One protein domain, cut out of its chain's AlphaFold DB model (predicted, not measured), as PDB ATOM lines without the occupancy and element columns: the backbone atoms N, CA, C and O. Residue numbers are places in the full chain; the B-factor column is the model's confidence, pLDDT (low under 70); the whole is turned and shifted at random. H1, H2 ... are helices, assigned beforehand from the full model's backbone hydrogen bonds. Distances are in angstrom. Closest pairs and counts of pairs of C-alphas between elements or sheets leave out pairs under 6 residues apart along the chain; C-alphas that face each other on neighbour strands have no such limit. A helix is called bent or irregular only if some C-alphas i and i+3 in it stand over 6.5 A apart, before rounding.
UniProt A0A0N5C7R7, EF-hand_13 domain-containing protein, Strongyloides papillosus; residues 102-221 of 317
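What this domain is: This is residues 102 to 221 of the 317 residues of the protein "EF-hand_13 domain-containing protein" of Strongyloides papillosus (UniProt A0A0N5C7R7). Helices H2 and H3 form the middle and meet near their ends as an L; H5, the longest helix, crosses H3, with H1 at the far side of H2 and H4 at the opposite end of the domain. Short H6 packs on the first part of H2, H7 lies near H2, H5 and H6, and the loop of residues 132 to 138 sticks out. The printed part has 120 residues with seven named helices, H1 to H7 in chain order, and no named strand; the class is all helix and the helix packing is mostly crossed. It is compact, with a radius of gyration of the C-alphas of 15.2 A and spans of 39 by 35 by 27 A.

How they stand to each other: H1, residues 102 to 114, only just touches H2, residues 118 to 130, with 3 pairs of C-alphas within 8 A; the closest are Leu 111 and Ile 121, 6.9 A apart, and the helices run opposite ways at a steep tilt of 48 degrees. H2, with residues 126 to 130 alone, touches H3, residues 145 to 158, about perpendicular at 84 degrees; their closest C-alphas, Ala 130 and Asp 147, are 5.2 A apart. H3 and H4, residues 160 to 166, touch only at the corner, closest at the C-alphas of Ile 156 and Leu 162, 5.5 A. H3 touches H5, residues 170 to 187, opposite ways at a steep tilt of 60 degrees, with the C-alphas of Ile 152 and Ile 176 closest at 5.9 A. H4 and H5 only just touch, with 3 pairs of C-alphas within 8 A, and only at the corner; the closest C-alphas, Leu 165 and His 172, are 6.4 A apart. H6, residues 197 to 200, touches H2 at residues 119 to 123 alone, with the C-alphas of Ala 119 and Ala 197 closest at 5.3 A. H7, residues 205 to 209, is close to H5 but not clearly touching; the closest C-alphas, Val 187 and Phe 205, are 7.3 A apart. H1 is apart from H3. Every O i to N i+4 pair is within hydrogen-bond range in H1, H2 and H7, against 7 of 10 in H3, 13 of 14 in H5 and 1 of 3 in H4, where 3 of 4 O i to N i+3 pairs are; H6 is too short for an O i to N i+4 pair.

Where its parts are: H1 begins at C-alpha 102 (139.550, 84.798, 144.630) and is 18.6 A long; H2 is 18.1 A, H3 20.6 A and H5 26.8 A. H5 ends at C-alpha 187 (124.991, 102.534, 119.085), and H7 ends at C-alpha 209 (122.394, 102.110, 131.683). H3 and H4 are irregular, with 7.1 A between C-alphas 147 and 150 and between 161 and 164; H5 is only just so, with 6.7 A between C-alphas 170 and 173.

The domain as a whole: The C-alphas farthest apart, Ser 136 and Glu 216, are 43.9 A apart. The printed part has no cut. The link from H2 to H3 is long, with 14 residues; within it residues 142 to 143 pair with 195 to 196, antiparallel. Residues 210 to 221 hold no named element. The mean pLDDT of the printed part is 80.6; residues 102 to 109, 111 and 129 to 138 are under 70.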
ATOM      1  N   GLU A 102     138.244  85.007 145.266       50.72
ATOM      2  CA  GLU A 102     139.550  84.798 144.630       50.72
ATOM      3  C   GLU A 102     139.449  84.714 143.101       50.72
ATOM      4  O   GLU A 102     140.282  85.292 142.396       50.72
ATOM      5  N   VAL A 103     138.408  84.049 142.589       51.81
ATOM      6  CA  VAL A 103     138.137  83.946 141.148       51.81
ATOM      7  C   VAL A 103     137.759  85.315 140.588       51.81
ATOM      8  O   VAL A 103     138.343  85.750 139.596       51.81
ATOM      9  N   PHE A 104     136.864  86.039 141.266       52.53
ATOM     10  CA  PHE A 104     136.475  87.389 140.861       52.53
ATOM     11  C   PHE A 104     137.658  88.361 140.897       52.53
ATOM     12  O   PHE A 104     137.887  89.082 139.931       52.53
ATOM     13  N   ARG A 105     138.450  88.366 141.976       56.53
ATOM     14  CA  ARG A 105     139.619  89.246 142.125       56.53
ATOM     15  C   ARG A 105     140.637  89.006 141.018       56.53
ATOM     16  O   ARG A 105     141.143  89.965 140.445       56.53
ATOM     17  N   THR A 106     140.941  87.745 140.729       63.03
ATOM     18  CA  THR A 106     141.904  87.391 139.677       63.03
ATOM     19  C   THR A 106     141.405  87.862 138.314       63.03
ATOM     20  O   THR A 106     142.140  88.543 137.601       63.03
ATOM     21  N   TYR A 107     140.135  87.595 138.005       65.25
ATOM     22  CA  TYR A 107     139.500  88.051 136.772       65.25
ATOM     23  C   TYR A 107     139.472  89.584 136.660       65.25
ATOM     24  O   TYR A 107     139.829  90.138 135.625       65.25
ATOM     25  N   TRP A 108     139.107  90.290 137.732       66.06
ATOM     26  CA  TRP A 108     139.017  91.750 137.740       66.06
ATOM     27  C   TRP A 108     140.387  92.425 137.591       66.06
ATOM     28  O   TRP A 108     140.517  93.432 136.894       66.06
ATOM     29  N   LEU A 109     141.433  91.861 138.205       67.88
ATOM     30  CA  LEU A 109     142.808  92.332 138.021       67.88
ATOM     31  C   LEU A 109     143.296  92.111 136.582       67.88
ATOM     32  O   LEU A 109     143.903  93.012 136.006       67.88
ATOM     33  N   GLU A 110     142.998  90.959 135.974       73.12
ATOM     34  CA  GLU A 110     143.295  90.709 134.555       73.12
ATOM     35  C   GLU A 110     142.546  91.711 133.660       73.12
ATOM     36  O   GLU A 110     143.156  92.403 132.843       73.12
ATOM     37  N   LEU A 111     141.242  91.873 133.885       69.69
ATOM     38  CA  LEU A 111     140.363  92.780 133.151       69.69
ATOM     39  C   LEU A 111     140.859  94.229 133.172       69.69
ATOM     40  O   LEU A 111     140.992  94.850 132.118       69.69
ATOM     41  N   THR A 112     141.157  94.761 134.359       72.12
ATOM     42  CA  THR A 112     141.633  96.145 134.537       72.12
ATOM     43  C   THR A 112     143.064  96.356 134.040       72.12
ATOM     44  O   THR A 112     143.437  97.483 133.723       72.12
ATOM     45  N   SER A 113     143.860  95.289 133.900       70.81
ATOM     46  CA  SER A 113     145.186  95.377 133.279       70.81
ATOM     47  C   SER A 113     145.133  95.512 131.749       70.81
ATOM     48  O   SER A 113     146.048  96.076 131.148       70.81
ATOM     49  N   GLU A 114     144.064  95.022 131.114       75.62
ATOM     50  CA  GLU A 114     143.898  95.015 129.654       75.62
ATOM     51  C   GLU A 114     142.920  96.084 129.137       75.62
ATOM     52  O   GLU A 114     143.022  96.516 127.983       75.62
ATOM     53  N   CYS A 115     141.957  96.490 129.968       73.56
ATOM     54  CA  CYS A 115     140.893  97.433 129.637       73.56
ATOM     55  C   CYS A 115     141.014  98.696 130.498       73.56
ATOM     56  O   CYS A 115     140.916  98.634 131.718       73.56
ATOM     57  N   PHE A 116     141.167  99.852 129.849       78.56
ATOM     58  CA  PHE A 116     141.475 101.125 130.522       78.56
ATOM     59  C   PHE A 116     140.300 102.112 130.570       78.56
ATOM     60  O   PHE A 116     140.489 103.276 130.913       78.56
ATOM     61  N   ASP A 117     139.106 101.685 130.163       78.94
ATOM     62  CA  ASP A 117     137.907 102.517 130.142       78.94
ATOM     63  C   ASP A 117     136.624 101.679 130.201       78.94
ATOM     64  O   ASP A 117     136.609 100.522 129.767       78.94
ATOM     65  N   ASP A 118     135.536 102.301 130.656       80.12
ATOM     66  CA  ASP A 118     134.242 101.651 130.898       80.12
ATOM     67  C   ASP A 118     133.713 100.907 129.671       80.12
ATOM     68  O   ASP A 118     133.191  99.804 129.788       80.12
ATOM     69  N   ALA A 119     133.905 101.453 128.467       82.56
ATOM     70  CA  ALA A 119     133.456 100.799 127.243       82.56
ATOM     71  C   ALA A 119     134.236  99.516 126.925       82.56
ATOM     72  O   ALA A 119     133.643  98.552 126.444       82.56
ATOM     73  N   SER A 120     135.551  99.480 127.170       82.94
ATOM     74  CA  SER A 120     136.334  98.253 126.964       82.94
ATOM     75  C   SER A 120     136.032  97.219 128.043       82.94
ATOM     76  O   SER A 120     135.867  96.045 127.712       82.94
ATOM     77  N   ILE A 121     135.899  97.667 129.298       80.00
ATOM     78  CA  ILE A 121     135.508  96.826 130.436       80.00
ATOM     79  C   ILE A 121     134.148  96.182 130.156       80.00
ATOM     80  O   ILE A 121     134.022  94.961 130.195       80.00
ATOM     81  N   PHE A 122     133.153  96.980 129.767       82.50
ATOM     82  CA  PHE A 122     131.800  96.516 129.470       82.50
ATOM     83  C   PHE A 122     131.756  95.481 128.340       82.50
ATOM     84  O   PHE A 122     131.090  94.454 128.459       82.50
ATOM     85  N   ILE A 123     132.498  95.712 127.248       84.00
ATOM     86  CA  ILE A 123     132.575  94.734 126.154       84.00
ATOM     87  C   ILE A 123     133.202  93.430 126.630       84.00
ATOM     88  O   ILE A 123     132.698  92.361 126.293       84.00
ATOM     89  N   ARG A 124     134.296  93.505 127.392       79.62
ATOM     90  CA  ARG A 124     134.982  92.310 127.882       79.62
ATOM     91  C   ARG A 124     134.082  91.497 128.813       79.62
ATOM     92  O   ARG A 124     133.955  90.298 128.592       79.62
ATOM     93  N   LEU A 125     133.386  92.155 129.741       76.25
ATOM     94  CA  LEU A 125     132.443  91.511 130.659       76.25
ATOM     95  C   LEU A 125     131.339  90.739 129.926       76.25
ATOM     96  O   LEU A 125     131.080  89.583 130.243       76.25
ATOM     97  N   LEU A 126     130.708  91.355 128.925       79.12
ATOM     98  CA  LEU A 126     129.623  90.708 128.181       79.12
ATOM     99  C   LEU A 126     130.117  89.582 127.270       79.12
ATOM    100  O   LEU A 126     129.459  88.553 127.168       79.12
ATOM    101  N   VAL A 127     131.270  89.750 126.613       80.69
ATOM    102  CA  VAL A 127     131.843  88.694 125.763       80.69
ATOM    103  C   VAL A 127     132.222  87.476 126.598       80.69
ATOM    104  O   VAL A 127     131.924  86.353 126.192       80.69
ATOM    105  N   ASP A 128     132.859  87.684 127.749       73.12
ATOM    106  CA  ASP A 128     133.277  86.587 128.618       73.12
ATOM    107  C   ASP A 128     132.058  85.910 129.270       73.12
ATOM    108  O   ASP A 128     132.001  84.686 129.325       73.12
ATOM    109  N   GLY A 129     131.041  86.685 129.671       64.81
ATOM    110  CA  GLY A 129     129.806  86.161 130.267       64.81
ATOM    111  C   GLY A 129     128.872  85.431 129.292       64.81
ATOM    112  O   GLY A 129     128.111  84.565 129.710       64.81
ATOM    113  N   ALA A 130     128.924  85.750 127.996       58.22
ATOM    114  CA  ALA A 130     128.109  85.097 126.967       58.22
ATOM    115  C   ALA A 130     128.749  83.822 126.386       58.22
ATOM    116  O   ALA A 130     128.091  83.056 125.681       58.22
ATOM    117  N   SER A 131     130.038  83.592 126.643       55.16
ATOM    118  CA  SER A 131     130.786  82.472 126.074       55.16
ATOM    119  C   SER A 131     130.656  81.228 126.958       55.16
ATOM    120  O   SER A 131     131.487  80.997 127.828       55.16
ATOM    121  N   SER A 132     129.650  80.383 126.712       47.66
ATOM    122  CA  SER A 132     129.611  79.019 127.272       47.66
ATOM    123  C   SER A 132     130.551  78.041 126.545       47.66
ATOM    124  O   SER A 132     130.771  76.935 127.030       47.66
ATOM    125  N   ASP A 133     131.123  78.437 125.400       40.88
ATOM    126  CA  ASP A 133     131.866  77.542 124.508       40.88
ATOM    127  C   ASP A 133     133.351  77.918 124.331       40.88
ATOM    128  O   ASP A 133     133.735  78.792 123.552       40.88
ATOM    129  N   SER A 134     134.186  77.089 124.960       41.19
ATOM    130  CA  SER A 134     135.591  76.783 124.657       41.19
ATOM    131  C   SER A 134     136.661  77.854 124.942       41.19
ATOM    132  O   SER A 134     136.793  78.865 124.252       41.19
ATOM    133  N   ASP A 135     137.565  77.497 125.858       48.47
ATOM    134  CA  ASP A 135     138.861  78.112 126.207       48.47
ATOM    135  C   ASP A 135     139.858  78.318 125.033       48.47
ATOM    136  O   ASP A 135     141.046  78.557 125.246       48.47
ATOM    137  N   SER A 136     139.431  78.200 123.772       43.78
ATOM    138  CA  SER A 136     140.336  78.081 122.616       43.78
ATOM    139  C   SER A 136     140.154  79.126 121.510       43.78
ATOM    140  O   SER A 136     140.998  79.210 120.615       43.78
ATOM    141  N   ALA A 137     139.105  79.953 121.555       52.91
ATOM    142  CA  ALA A 137     138.897  81.005 120.562       52.91
ATOM    143  C   ALA A 137     139.508  82.348 121.017       52.91
ATOM    144  O   ALA A 137     139.400  82.717 122.188       52.91
ATOM    145  N   PRO A 138     140.119  83.136 120.110       60.97
ATOM    146  CA  PRO A 138     140.582  84.476 120.449       60.97
ATOM    147  C   PRO A 138     139.395  85.341 120.895       60.97
ATOM    148  O   PRO A 138     138.453  85.559 120.127       60.97
ATOM    149  N   ARG A 139     139.459  85.845 122.135       71.69
ATOM    150  CA  ARG A 139     138.392  86.639 122.759       71.69
ATOM    151  C   ARG A 139     137.989  87.821 121.861       71.69
ATOM    152  O   ARG A 139     138.835  88.615 121.431       71.69
ATOM    153  N   ARG A 140     136.691  87.942 121.564       84.19
ATOM    154  CA  ARG A 140     136.153  88.972 120.658       84.19
ATOM    155  C   ARG A 140     136.307  90.370 121.268       84.19
ATOM    156  O   ARG A 140     136.143  90.559 122.464       84.19
ATOM    157  N   LYS A 141     136.583  91.369 120.421       86.00
ATOM    158  CA  LYS A 141     136.663  92.803 120.796       86.00
ATOM    159  C   LYS A 141     135.408  93.595 120.398       86.00
ATOM    160  O   LYS A 141     135.471  94.802 120.163       86.00
ATOM    161  N   TYR A 142     134.297  92.896 120.210       89.81
ATOM    162  CA  TYR A 142     133.026  93.453 119.769       89.81
ATOM    163  C   TYR A 142     131.871  92.619 120.320       89.81
ATOM    164  O   TYR A 142     132.016  91.403 120.477       89.81
ATOM    165  N   LEU A 143     130.736  93.278 120.527       89.25
ATOM    166  CA  LEU A 143     129.495  92.668 120.986       89.25
ATOM    167  C   LEU A 143     128.587  92.305 119.817       89.25
ATOM    168  O   LEU A 143     128.486  93.060 118.845       89.25
ATOM    169  N   VAL A 144     127.924  91.161 119.940       91.50
ATOM    170  CA  VAL A 144     126.807  90.720 119.095       91.50
ATOM    171  C   VAL A 144     125.507  90.743 119.904       91.50
ATOM    172  O   VAL A 144     125.544  90.913 121.118       91.50
ATOM    173  N   ALA A 145     124.357  90.596 119.240       90.19
ATOM    174  CA  ALA A 145     123.037  90.646 119.880       90.19
ATOM    175  C   ALA A 145     122.920  89.705 121.094       90.19
ATOM    176  O   ALA A 145     122.531  90.145 122.172       90.19
ATOM    177  N   GLU A 146     123.347  88.451 120.939       87.88
ATOM    178  CA  GLU A 146     123.267  87.427 121.989       87.88
ATOM    179  C   GLU A 146     124.027  87.803 123.269       87.88
ATOM    180  O   GLU A 146     123.560  87.495 124.363       87.88
ATOM    181  N   ASP A 147     125.129  88.555 123.152       84.94
ATOM    182  CA  ASP A 147     125.929  88.967 124.312       84.94
ATOM    183  C   ASP A 147     125.130  89.864 125.274       84.94
ATOM    184  O   ASP A 147     125.407  89.900 126.468       84.94
ATOM    185  N   PHE A 148     124.119  90.586 124.776       87.44
ATOM    186  CA  PHE A 148     123.284  91.468 125.591       87.44
ATOM    187  C   PHE A 148     122.146  90.737 126.309       87.44
ATOM    188  O   PHE A 148     121.599  91.289 127.264       87.44
ATOM    189  N   ARG A 149     121.760  89.520 125.899       86.44
ATOM    190  CA  ARG A 149     120.586  88.840 126.479       86.44
ATOM    191  C   ARG A 149     120.670  88.668 128.000       86.44
ATOM    192  O   ARG A 149     119.682  89.009 128.655       86.44
ATOM    193  N   PRO A 150     121.798  88.216 128.592       81.00
ATOM    194  CA  PRO A 150     121.903  88.081 130.046       81.00
ATOM    195  C   PRO A 150     121.735  89.424 130.764       81.00
ATOM    196  O   PRO A 150     121.035  89.511 131.770       81.00
ATOM    197  N   LEU A 151     122.310  90.492 130.198       83.38
ATOM    198  CA  LEU A 151     122.207  91.845 130.737       83.38
ATOM    199  C   LEU A 151     120.763  92.347 130.739       83.38
ATOM    200  O   LEU A 151     120.274  92.811 131.765       83.38
ATOM    201  N   ILE A 152     120.066  92.253 129.603       88.56
ATOM    202  CA  ILE A 152     118.688  92.749 129.512       88.56
ATOM    203  C   ILE A 152     117.749  91.886 130.359       88.56
ATOM    204  O   ILE A 152     116.858  92.421 131.014       88.56
ATOM    205  N   SER A 153     117.989  90.573 130.425       83.88
ATOM    206  CA  SER A 153     117.277  89.687 131.347       83.88
ATOM    207  C   SER A 153     117.435  90.154 132.797       83.88
ATOM    208  O   SER A 153     116.443  90.285 133.512       83.88
ATOM    209  N   HIS A 154     118.652  90.504 133.226       80.44
ATOM    210  CA  HIS A 154     118.878  91.067 134.558       80.44
ATOM    211  C   HIS A 154     118.122  92.389 134.772       80.44
ATOM    212  O   HIS A 154     117.480  92.563 135.804       80.44
ATOM    213  N   VAL A 155     118.125  93.295 133.787       86.12
ATOM    214  CA  VAL A 155     117.383  94.569 133.862       86.12
ATOM    215  C   VAL A 155     115.886  94.341 134.100       86.12
ATOM    216  O   VAL A 155     115.306  95.021 134.945       86.12
ATOM    217  N   ILE A 156     115.268  93.359 133.432       85.00
ATOM    218  CA  ILE A 156     113.855  92.999 133.659       85.00
ATOM    219  C   ILE A 156     113.621  92.577 135.113       85.00
ATOM    220  O   ILE A 156     112.618  92.962 135.704       85.00
ATOM    221  N   HIS A 157     114.543  91.810 135.701       80.38
ATOM    222  CA  HIS A 157     114.419  91.312 137.073       80.38
ATOM    223  C   HIS A 157     114.707  92.384 138.140       80.38
ATOM    224  O   HIS A 157     114.175  92.291 139.248       80.38
ATOM    225  N   THR A 158     115.484  93.418 137.815       78.62
ATOM    226  CA  THR A 158     115.909  94.451 138.776       78.62
ATOM    227  C   THR A 158     115.006  95.691 138.766       78.62
ATOM    228  O   THR A 158     114.705  96.228 139.833       78.62
ATOM    229  N   ILE A 159     114.533  96.150 137.601       83.94
ATOM    230  CA  ILE A 159     113.750  97.394 137.498       83.94
ATOM    231  C   ILE A 159     112.277  97.152 137.850       83.94
ATOM    232  O   ILE A 159     111.615  96.310 137.246       83.94
ATOM    233  N   ARG A 160     111.751  97.929 138.807       81.62
ATOM    234  CA  ARG A 160     110.378  97.783 139.336       81.62
ATOM    235  C   ARG A 160     109.298  97.999 138.276       81.62
ATOM    236  O   ARG A 160     108.338  97.242 138.218       81.62
ATOM    237  N   ASP A 161     109.469  98.970 137.385       81.75
ATOM    238  CA  ASP A 161     108.478  99.250 136.332       81.75
ATOM    239  C   ASP A 161     108.325  98.112 135.317       81.75
ATOM    240  O   ASP A 161     107.330  98.038 134.595       81.75
ATOM    241  N   LEU A 162     109.300  97.200 135.269       82.56
ATOM    242  CA  LEU A 162     109.257  96.000 134.445       82.56
ATOM    243  C   LEU A 162     108.657  94.794 135.190       82.56
ATOM    244  O   LEU A 162     108.601  93.706 134.623       82.56
ATOM    245  N   ASP A 163     108.132  94.959 136.411       79.75
ATOM    246  CA  ASP A 163     107.461  93.886 137.168       79.75
ATOM    247  C   ASP A 163     106.283  93.267 136.395       79.75
ATOM    248  O   ASP A 163     105.996  92.075 136.523       79.75
ATOM    249  N   VAL A 164     105.618  94.051 135.540       78.25
ATOM    250  CA  VAL A 164     104.559  93.545 134.652       78.25
ATOM    251  C   VAL A 164     105.110  92.493 133.686       78.25
ATOM    252  O   VAL A 164     104.436  91.497 133.427       78.25
ATOM    253  N   LEU A 165     106.344  92.674 133.196       78.19
ATOM    254  CA  LEU A 165     107.011  91.679 132.360       78.19
ATOM    255  C   LEU A 165     107.367  90.433 133.163       78.19
ATOM    256  O   LEU A 165     107.099  89.351 132.657       78.19
ATOM    257  N   LYS A 166     107.853  90.561 134.409       74.50
ATOM    258  CA  LYS A 166     108.239  89.409 135.258       74.50
ATOM    259  C   LYS A 166     107.130  88.363 135.389       74.50
ATOM    260  O   LYS A 166     107.395  87.167 135.446       74.50
ATOM    261  N   ASN A 167     105.879  88.820 135.419       74.19
ATOM    262  CA  ASN A 167     104.699  87.963 135.529       74.19
ATOM    263  C   ASN A 167     104.256  87.342 134.189       74.19
ATOM    264  O   ASN A 167     103.330  86.532 134.161       74.19
ATOM    265  N   ALA A 168     104.894  87.713 133.079       78.06
ATOM    266  CA  ALA A 168     104.526  87.324 131.727       78.06
ATOM    267  C   ALA A 168     105.778  86.926 130.909       78.06
ATOM    268  O   ALA A 168     106.200  87.652 130.001       78.06
ATOM    269  N   PRO A 169     106.352  85.735 131.176       76.56
ATOM    270  CA  PRO A 169     107.631  85.297 130.606       76.56
ATOM    271  C   PRO A 169     107.630  85.198 129.074       76.56
ATOM    272  O   PRO A 169     108.683  85.298 128.451       76.56
ATOM    273  N   ILE A 170     106.454  85.057 128.454       77.00
ATOM    274  CA  ILE A 170     106.283  85.049 126.992       77.00
ATOM    275  C   ILE A 170     106.770  86.368 126.368       77.00
ATOM    276  O   ILE A 170     107.339  86.363 125.282       77.00
ATOM    277  N   PHE A 171     106.604  87.496 127.068       84.56
ATOM    278  CA  PHE A 171     107.034  88.806 126.577       84.56
ATOM    279  C   PHE A 171     108.492  89.132 126.910       84.56
ATOM    280  O   PHE A 171     109.006  90.130 126.412       84.56
ATOM    281  N   HIS A 172     109.180  88.311 127.717       87.06
ATOM    282  CA  HIS A 172     110.581  88.559 128.066       87.06
ATOM    283  C   HIS A 172     111.470  88.541 126.827       87.06
ATOM    284  O   HIS A 172     112.210  89.493 126.597       87.06
ATOM    285  N   SER A 173     111.385  87.481 126.020       89.12
ATOM    286  CA  SER A 173     112.201  87.341 124.809       89.12
ATOM    287  C   SER A 173     111.957  88.493 123.837       89.12
ATOM    288  O   SER A 173     112.910  89.099 123.361       89.12
ATOM    289  N   ILE A 174     110.691  88.862 123.635       91.44
ATOM    290  CA  ILE A 174     110.279  89.925 122.712       91.44
ATOM    291  C   ILE A 174     110.767  91.299 123.194       91.44
ATOM    292  O   ILE A 174     111.314  92.083 122.414       91.44
ATOM    293  N   TYR A 175     110.629  91.596 124.489       93.94
ATOM    294  CA  TYR A 175     111.166  92.826 125.068       93.94
ATOM    295  C   TYR A 175     112.695  92.873 124.953       93.94
ATOM    296  O   TYR A 175     113.243  93.889 124.523       93.94
ATOM    297  N   ILE A 176     113.388  91.769 125.263       93.06
ATOM    298  CA  ILE A 176     114.846  91.657 125.111       93.06
ATOM    299  C   ILE A 176     115.255  91.948 123.664       93.06
ATOM    300  O   ILE A 176     116.116  92.800 123.437       93.06
ATOM    301  N   ASP A 177     114.609  91.311 122.688       94.06
ATOM    302  CA  ASP A 177     114.900  91.504 121.265       94.06
ATOM    303  C   ASP A 177     114.639  92.953 120.824       94.06
ATOM    304  O   ASP A 177     115.429  93.531 120.071       94.06
ATOM    305  N   THR A 178     113.594  93.592 121.360       95.38
ATOM    306  CA  THR A 178     113.291  95.008 121.101       95.38
ATOM    307  C   THR A 178     114.396  95.920 121.614       95.38
ATOM    308  O   THR A 178     114.898  96.776 120.880       95.38
ATOM    309  N   VAL A 179     114.792  95.749 122.879       96.38
ATOM    310  CA  VAL A 179     115.824  96.571 123.515       96.38
ATOM    311  C   VAL A 179     117.159  96.375 122.805       96.38
ATOM    312  O   VAL A 179     117.806  97.358 122.448       96.38
ATOM    313  N   ILE A 180     117.545  95.131 122.505       95.50
ATOM    314  CA  ILE A 180     118.762  94.828 121.743       95.50
ATOM    315  C   ILE A 180     118.708  95.496 120.367       95.50
ATOM    316  O   ILE A 180     119.654  96.189 119.985       95.50
ATOM    317  N   THR A 181     117.595  95.377 119.642       95.25
ATOM    318  CA  THR A 181     117.434  96.021 118.332       95.25
ATOM    319  C   THR A 181     117.593  97.539 118.433       95.25
ATOM    320  O   THR A 181     118.296  98.143 117.620       95.25
ATOM    321  N   ARG A 182     117.034  98.174 119.470       95.56
ATOM    322  CA  ARG A 182     117.187  99.617 119.725       95.56
ATOM    323  C   ARG A 182     118.617 100.007 120.105       95.56
ATOM    324  O   ARG A 182     119.107 101.034 119.626       95.56
ATOM    325  N   ILE A 183     119.315  99.188 120.895       95.75
ATOM    326  CA  ILE A 183     120.741  99.368 121.210       95.75
ATOM    327  C   ILE A 183     121.552  99.349 119.916       95.75
ATOM    328  O   ILE A 183     122.278 100.300 119.627       95.75
ATOM    329  N   PHE A 184     121.383  98.325 119.078       94.69
ATOM    330  CA  PHE A 184     122.076  98.248 117.793       94.69
ATOM    331  C   PHE A 184     121.683  99.393 116.862       94.69
ATOM    332  O   PHE A 184     122.553  99.941 116.180       94.69
ATOM    333  N   TRP A 185     120.417  99.819 116.859       94.12
ATOM    334  CA  TRP A 185     119.950 100.974 116.098       94.12
ATOM    335  C   TRP A 185     120.699 102.254 116.489       94.12
ATOM    336  O   TRP A 185     121.205 102.957 115.620       94.12
ATOM    337  N   ARG A 186     120.847 102.546 117.779       93.06
ATOM    338  CA  ARG A 186     121.449 103.805 118.246       93.06
ATOM    339  C   ARG A 186     122.977 103.770 118.339       93.06
ATOM    340  O   ARG A 186     123.614 104.769 118.017       93.06
ATOM    341  N   VAL A 187     123.556 102.652 118.775       94.06
ATOM    342  CA  VAL A 187     124.991 102.534 119.085       94.06
ATOM    343  C   VAL A 187     125.800 102.127 117.858       94.06
ATOM    344  O   VAL A 187     126.816 102.754 117.554       94.06
ATOM    345  N   SER A 188     125.363 101.092 117.134       91.31
ATOM    346  CA  SER A 188     126.125 100.594 115.989       91.31
ATOM    347  C   SER A 188     126.028 101.576 114.825       91.31
ATOM    348  O   SER A 188     124.940 101.928 114.364       91.31
ATOM    349  N   ARG A 189     127.176 102.028 114.324       83.50
ATOM    350  CA  ARG A 189     127.271 102.900 113.142       83.50
ATOM    351  C   ARG A 189     127.447 102.094 111.866       83.50
ATOM    352  O   ARG A 189     127.354 102.638 110.772       83.50
ATOM    353  N   THR A 190     127.726 100.805 112.008       81.69
ATOM    354  CA  THR A 190     127.875  99.878 110.895       81.69
ATOM    355  C   THR A 190     126.679  98.935 110.833       81.69
ATOM    356  O   THR A 190     126.076  98.589 111.840       81.69
ATOM    357  N   TRP A 191     126.342  98.465 109.637       82.19
ATOM    358  CA  TRP A 191     125.294  97.454 109.439       82.19
ATOM    359  C   TRP A 191     125.856  96.025 109.569       82.19
ATOM    360  O   TRP A 191     125.402  95.108 108.896       82.19
ATOM    361  N   LEU A 192     126.920  95.850 110.365       80.25
ATOM    362  CA  LEU A 192     127.646  94.582 110.519       80.25
ATOM    363  C   LEU A 192     127.173  93.757 111.721       80.25
ATOM    364  O   LEU A 192     127.765  92.712 111.987       80.25
ATOM    365  N   ASN A 193     126.155  94.230 112.449       85.00
ATOM    366  CA  ASN A 193     125.650  93.620 113.684       85.00
ATOM    367  C   ASN A 193     126.766  93.359 114.706       85.00
ATOM    368  O   ASN A 193     126.798  92.336 115.387       85.00
ATOM    369  N   LYS A 194     127.702  94.311 114.793       91.38
ATOM    370  CA  LYS A 194     128.795  94.321 115.763       91.38
ATOM    371  C   LYS A 194     128.877  95.699 116.399       91.38
ATOM    372  O   LYS A 194     128.852  96.699 115.683       91.38
ATOM    373  N   ILE A 195     128.981  95.738 117.722       93.62
ATOM    374  CA  ILE A 195     129.253  96.963 118.476       93.62
ATOM    375  C   ILE A 195     130.684  96.901 118.990       93.62
ATOM    376  O   ILE A 195     131.066  95.981 119.711       93.62
ATOM    377  N   THR A 196     131.487  97.879 118.599       93.50
ATOM    378  CA  THR A 196     132.875  98.026 119.053       93.50
ATOM    379  C   THR A 196     132.982  99.012 120.217       93.50
ATOM    380  O   THR A 196     132.122  99.878 120.389       93.50
ATOM    381  N   ALA A 197     134.087  98.964 120.972       90.88
ATOM    382  CA  ALA A 197     134.322  99.905 122.077       90.88
ATOM    383  C   ALA A 197     134.288 101.363 121.593       90.88
ATOM    384  O   ALA A 197     133.765 102.245 122.262       90.88
ATOM    385  N   GLY A 198     134.803 101.624 120.386       92.94
ATOM    386  CA  GLY A 198     134.798 102.960 119.793       92.94
ATOM    387  C   GLY A 198     133.406 103.488 119.436       92.94
ATOM    388  O   GLY A 198     133.212 104.702 119.439       92.94
ATOM    389  N   GLU A 199     132.449 102.613 119.122       94.25
ATOM    390  CA  GLU A 199     131.048 102.996 118.906       94.25
ATOM    391  C   GLU A 199     130.339 103.227 120.237       94.25
ATOM    392  O   GLU A 199     129.671 104.249 120.392       94.25
ATOM    393  N   LEU A 200     130.573 102.343 121.210       92.44
ATOM    394  CA  LEU A 200     129.996 102.436 122.547       92.44
ATOM    395  C   LEU A 200     130.400 103.740 123.252       92.44
ATOM    396  O   LEU A 200     129.525 104.468 123.709       92.44
ATOM    397  N   ARG A 201     131.691 104.111 123.207       91.81
ATOM    398  CA  ARG A 201     132.217 105.396 123.727       91.81
ATOM    399  C   ARG A 201     131.548 106.635 123.142       91.81
ATOM    400  O   ARG A 201     131.565 107.692 123.753       91.81
ATOM    401  N   LYS A 202     131.062 106.550 121.902       93.75
ATOM    402  CA  LYS A 202     130.442 107.682 121.198       93.75
ATOM    403  C   LYS A 202     128.917 107.656 121.292       93.75
ATOM    404  O   LYS A 202     128.261 108.409 120.569       93.75
ATOM    405  N   SER A 203     128.374 106.753 122.098       94.19
ATOM    406  CA  SER A 203     126.954 106.622 122.388       94.19
ATOM    407  C   SER A 203     126.694 107.009 123.839       94.19
ATOM    408  O   SER A 203     127.608 106.995 124.653       94.19
ATOM    409  N   ASN A 204     125.440 107.299 124.164       93.25
ATOM    410  CA  ASN A 204     124.981 107.545 125.530       93.25
ATOM    411  C   ASN A 204     124.527 106.258 126.243       93.25
ATOM    412  O   ASN A 204     123.837 106.333 127.252       93.25
ATOM    413  N   PHE A 205     124.834 105.072 125.702       94.25
ATOM    414  CA  PHE A 205     124.286 103.820 126.227       94.25
ATOM    415  C   PHE A 205     124.738 103.536 127.666       94.25
ATOM    416  O   PHE A 205     123.900 103.209 128.499       94.25
ATOM    417  N   LEU A 206     126.036 103.677 127.964       88.50
ATOM    418  CA  LEU A 206     126.567 103.403 129.306       88.50
ATOM    419  C   LEU A 206     126.050 104.404 130.340       88.50
ATOM    420  O   LEU A 206     125.700 103.994 131.443       88.50
ATOM    421  N   ASP A 207     125.927 105.678 129.959       88.69
ATOM    422  CA  ASP A 207     125.366 106.722 130.821       88.69
ATOM    423  C   ASP A 207     123.906 106.418 131.171       88.69
ATOM    424  O   ASP A 207     123.512 106.471 132.336       88.69
ATOM    425  N   VAL A 208     123.104 106.043 130.166       90.06
ATOM    426  CA  VAL A 208     121.705 105.659 130.375       90.06
ATOM    427  C   VAL A 208     121.628 104.414 131.252       90.06
ATOM    428  O   VAL A 208     120.940 104.445 132.269       90.06
ATOM    429  N   TYR A 209     122.372 103.356 130.916       87.00
ATOM    430  CA  TYR A 209     122.394 102.110 131.683       87.00
ATOM    431  C   TYR A 209     122.774 102.339 133.156       87.00
ATOM    432  O   TYR A 209     122.088 101.843 134.044       87.00
ATOM    433  N   GLY A 210     123.803 103.150 133.426       84.25
ATOM    434  CA  GLY A 210     124.250 103.491 134.782       84.25
ATOM    435  C   GLY A 210     123.323 104.433 135.559       84.25
ATOM    436  O   GLY A 210     123.591 104.719 136.724       84.25
ATOM    437  N   SER A 211     122.259 104.936 134.929       85.56
ATOM    438  CA  SER A 211     121.233 105.768 135.572       85.56
ATOM    439  C   SER A 211     119.883 105.067 135.727       85.56
ATOM    440  O   SER A 211     118.996 105.632 136.362       85.56
ATOM    441  N   LEU A 212     119.718 103.851 135.185       84.25
ATOM    442  CA  LEU A 212     118.444 103.118 135.186       84.25
ATOM    443  C   LEU A 212     117.892 102.852 136.589       84.25
ATOM    444  O   LEU A 212     116.684 102.901 136.784       84.25
ATOM    445  N   ASP A 213     118.760 102.574 137.559       78.12
ATOM    446  CA  ASP A 213     118.394 102.307 138.955       78.12
ATOM    447  C   ASP A 213     117.860 103.549 139.687       78.12
ATOM    448  O   ASP A 213     117.089 103.430 140.639       78.12
ATOM    449  N   LYS A 214     118.260 104.739 139.231       82.06
ATOM    450  CA  LYS A 214     117.857 106.039 139.784       82.06
ATOM    451  C   LYS A 214     116.624 106.623 139.101       82.06
ATOM    452  O   LYS A 214     116.086 107.611 139.596       82.06
ATOM    453  N   MET A 215     116.207 106.078 137.959       81.19
ATOM    454  CA  MET A 215     115.033 106.576 137.244       81.19
ATOM    455  C   MET A 215     113.757 106.221 138.005       81.19
ATOM    456  O   MET A 215     113.550 105.074 138.390       81.19
ATOM    457  N   GLU A 216     112.883 107.212 138.185       82.31
ATOM    458  CA  GLU A 216     111.568 107.000 138.802       82.31
ATOM    459  C   GLU A 216     110.603 106.265 137.867       82.31
ATOM    460  O   GLU A 216     109.745 105.529 138.342       82.31
ATOM    461  N   ASN A 217     110.740 106.484 136.554       86.12
ATOM    462  CA  ASN A 217     109.910 105.875 135.524       86.12
ATOM    463  C   ASN A 217     110.764 105.470 134.317       86.12
ATOM    464  O   ASN A 217     111.317 106.322 133.619       86.12
ATOM    465  N   ILE A 218     110.821 104.173 134.011       87.19
ATOM    466  CA  ILE A 218     111.588 103.642 132.872       87.19
ATOM    467  C   ILE A 218     111.118 104.210 131.523       87.19
ATOM    468  O   ILE A 218     111.860 104.226 130.543       87.19
ATOM    469  N   ASN A 219     109.875 104.687 131.443       88.50
ATOM    470  CA  ASN A 219     109.315 105.202 130.198       88.50
ATOM    471  C   ASN A 219     109.819 106.597 129.822       88.50
ATOM    472  O   ASN A 219     109.695 106.966 128.651       88.50
ATOM    473  N   ASP A 220     110.418 107.324 130.766       87.19
ATOM    474  CA  ASP A 220     111.083 108.605 130.506       87.19
ATOM    475  C   ASP A 220     112.421 108.391 129.761       87.19
ATOM    476  O   ASP A 220     112.965 109.300 129.127       87.19
ATOM    477  N   GLU A 221     112.933 107.154 129.759       88.69
ATOM    478  CA  GLU A 221     114.093 106.727 128.982       88.69
ATOM    479  C   GLU A 221     113.696 106.409 127.528       88.69
ATOM    480  O   GLU A 221     113.326 105.295 127.151       88.69
TER     481      GLU A 221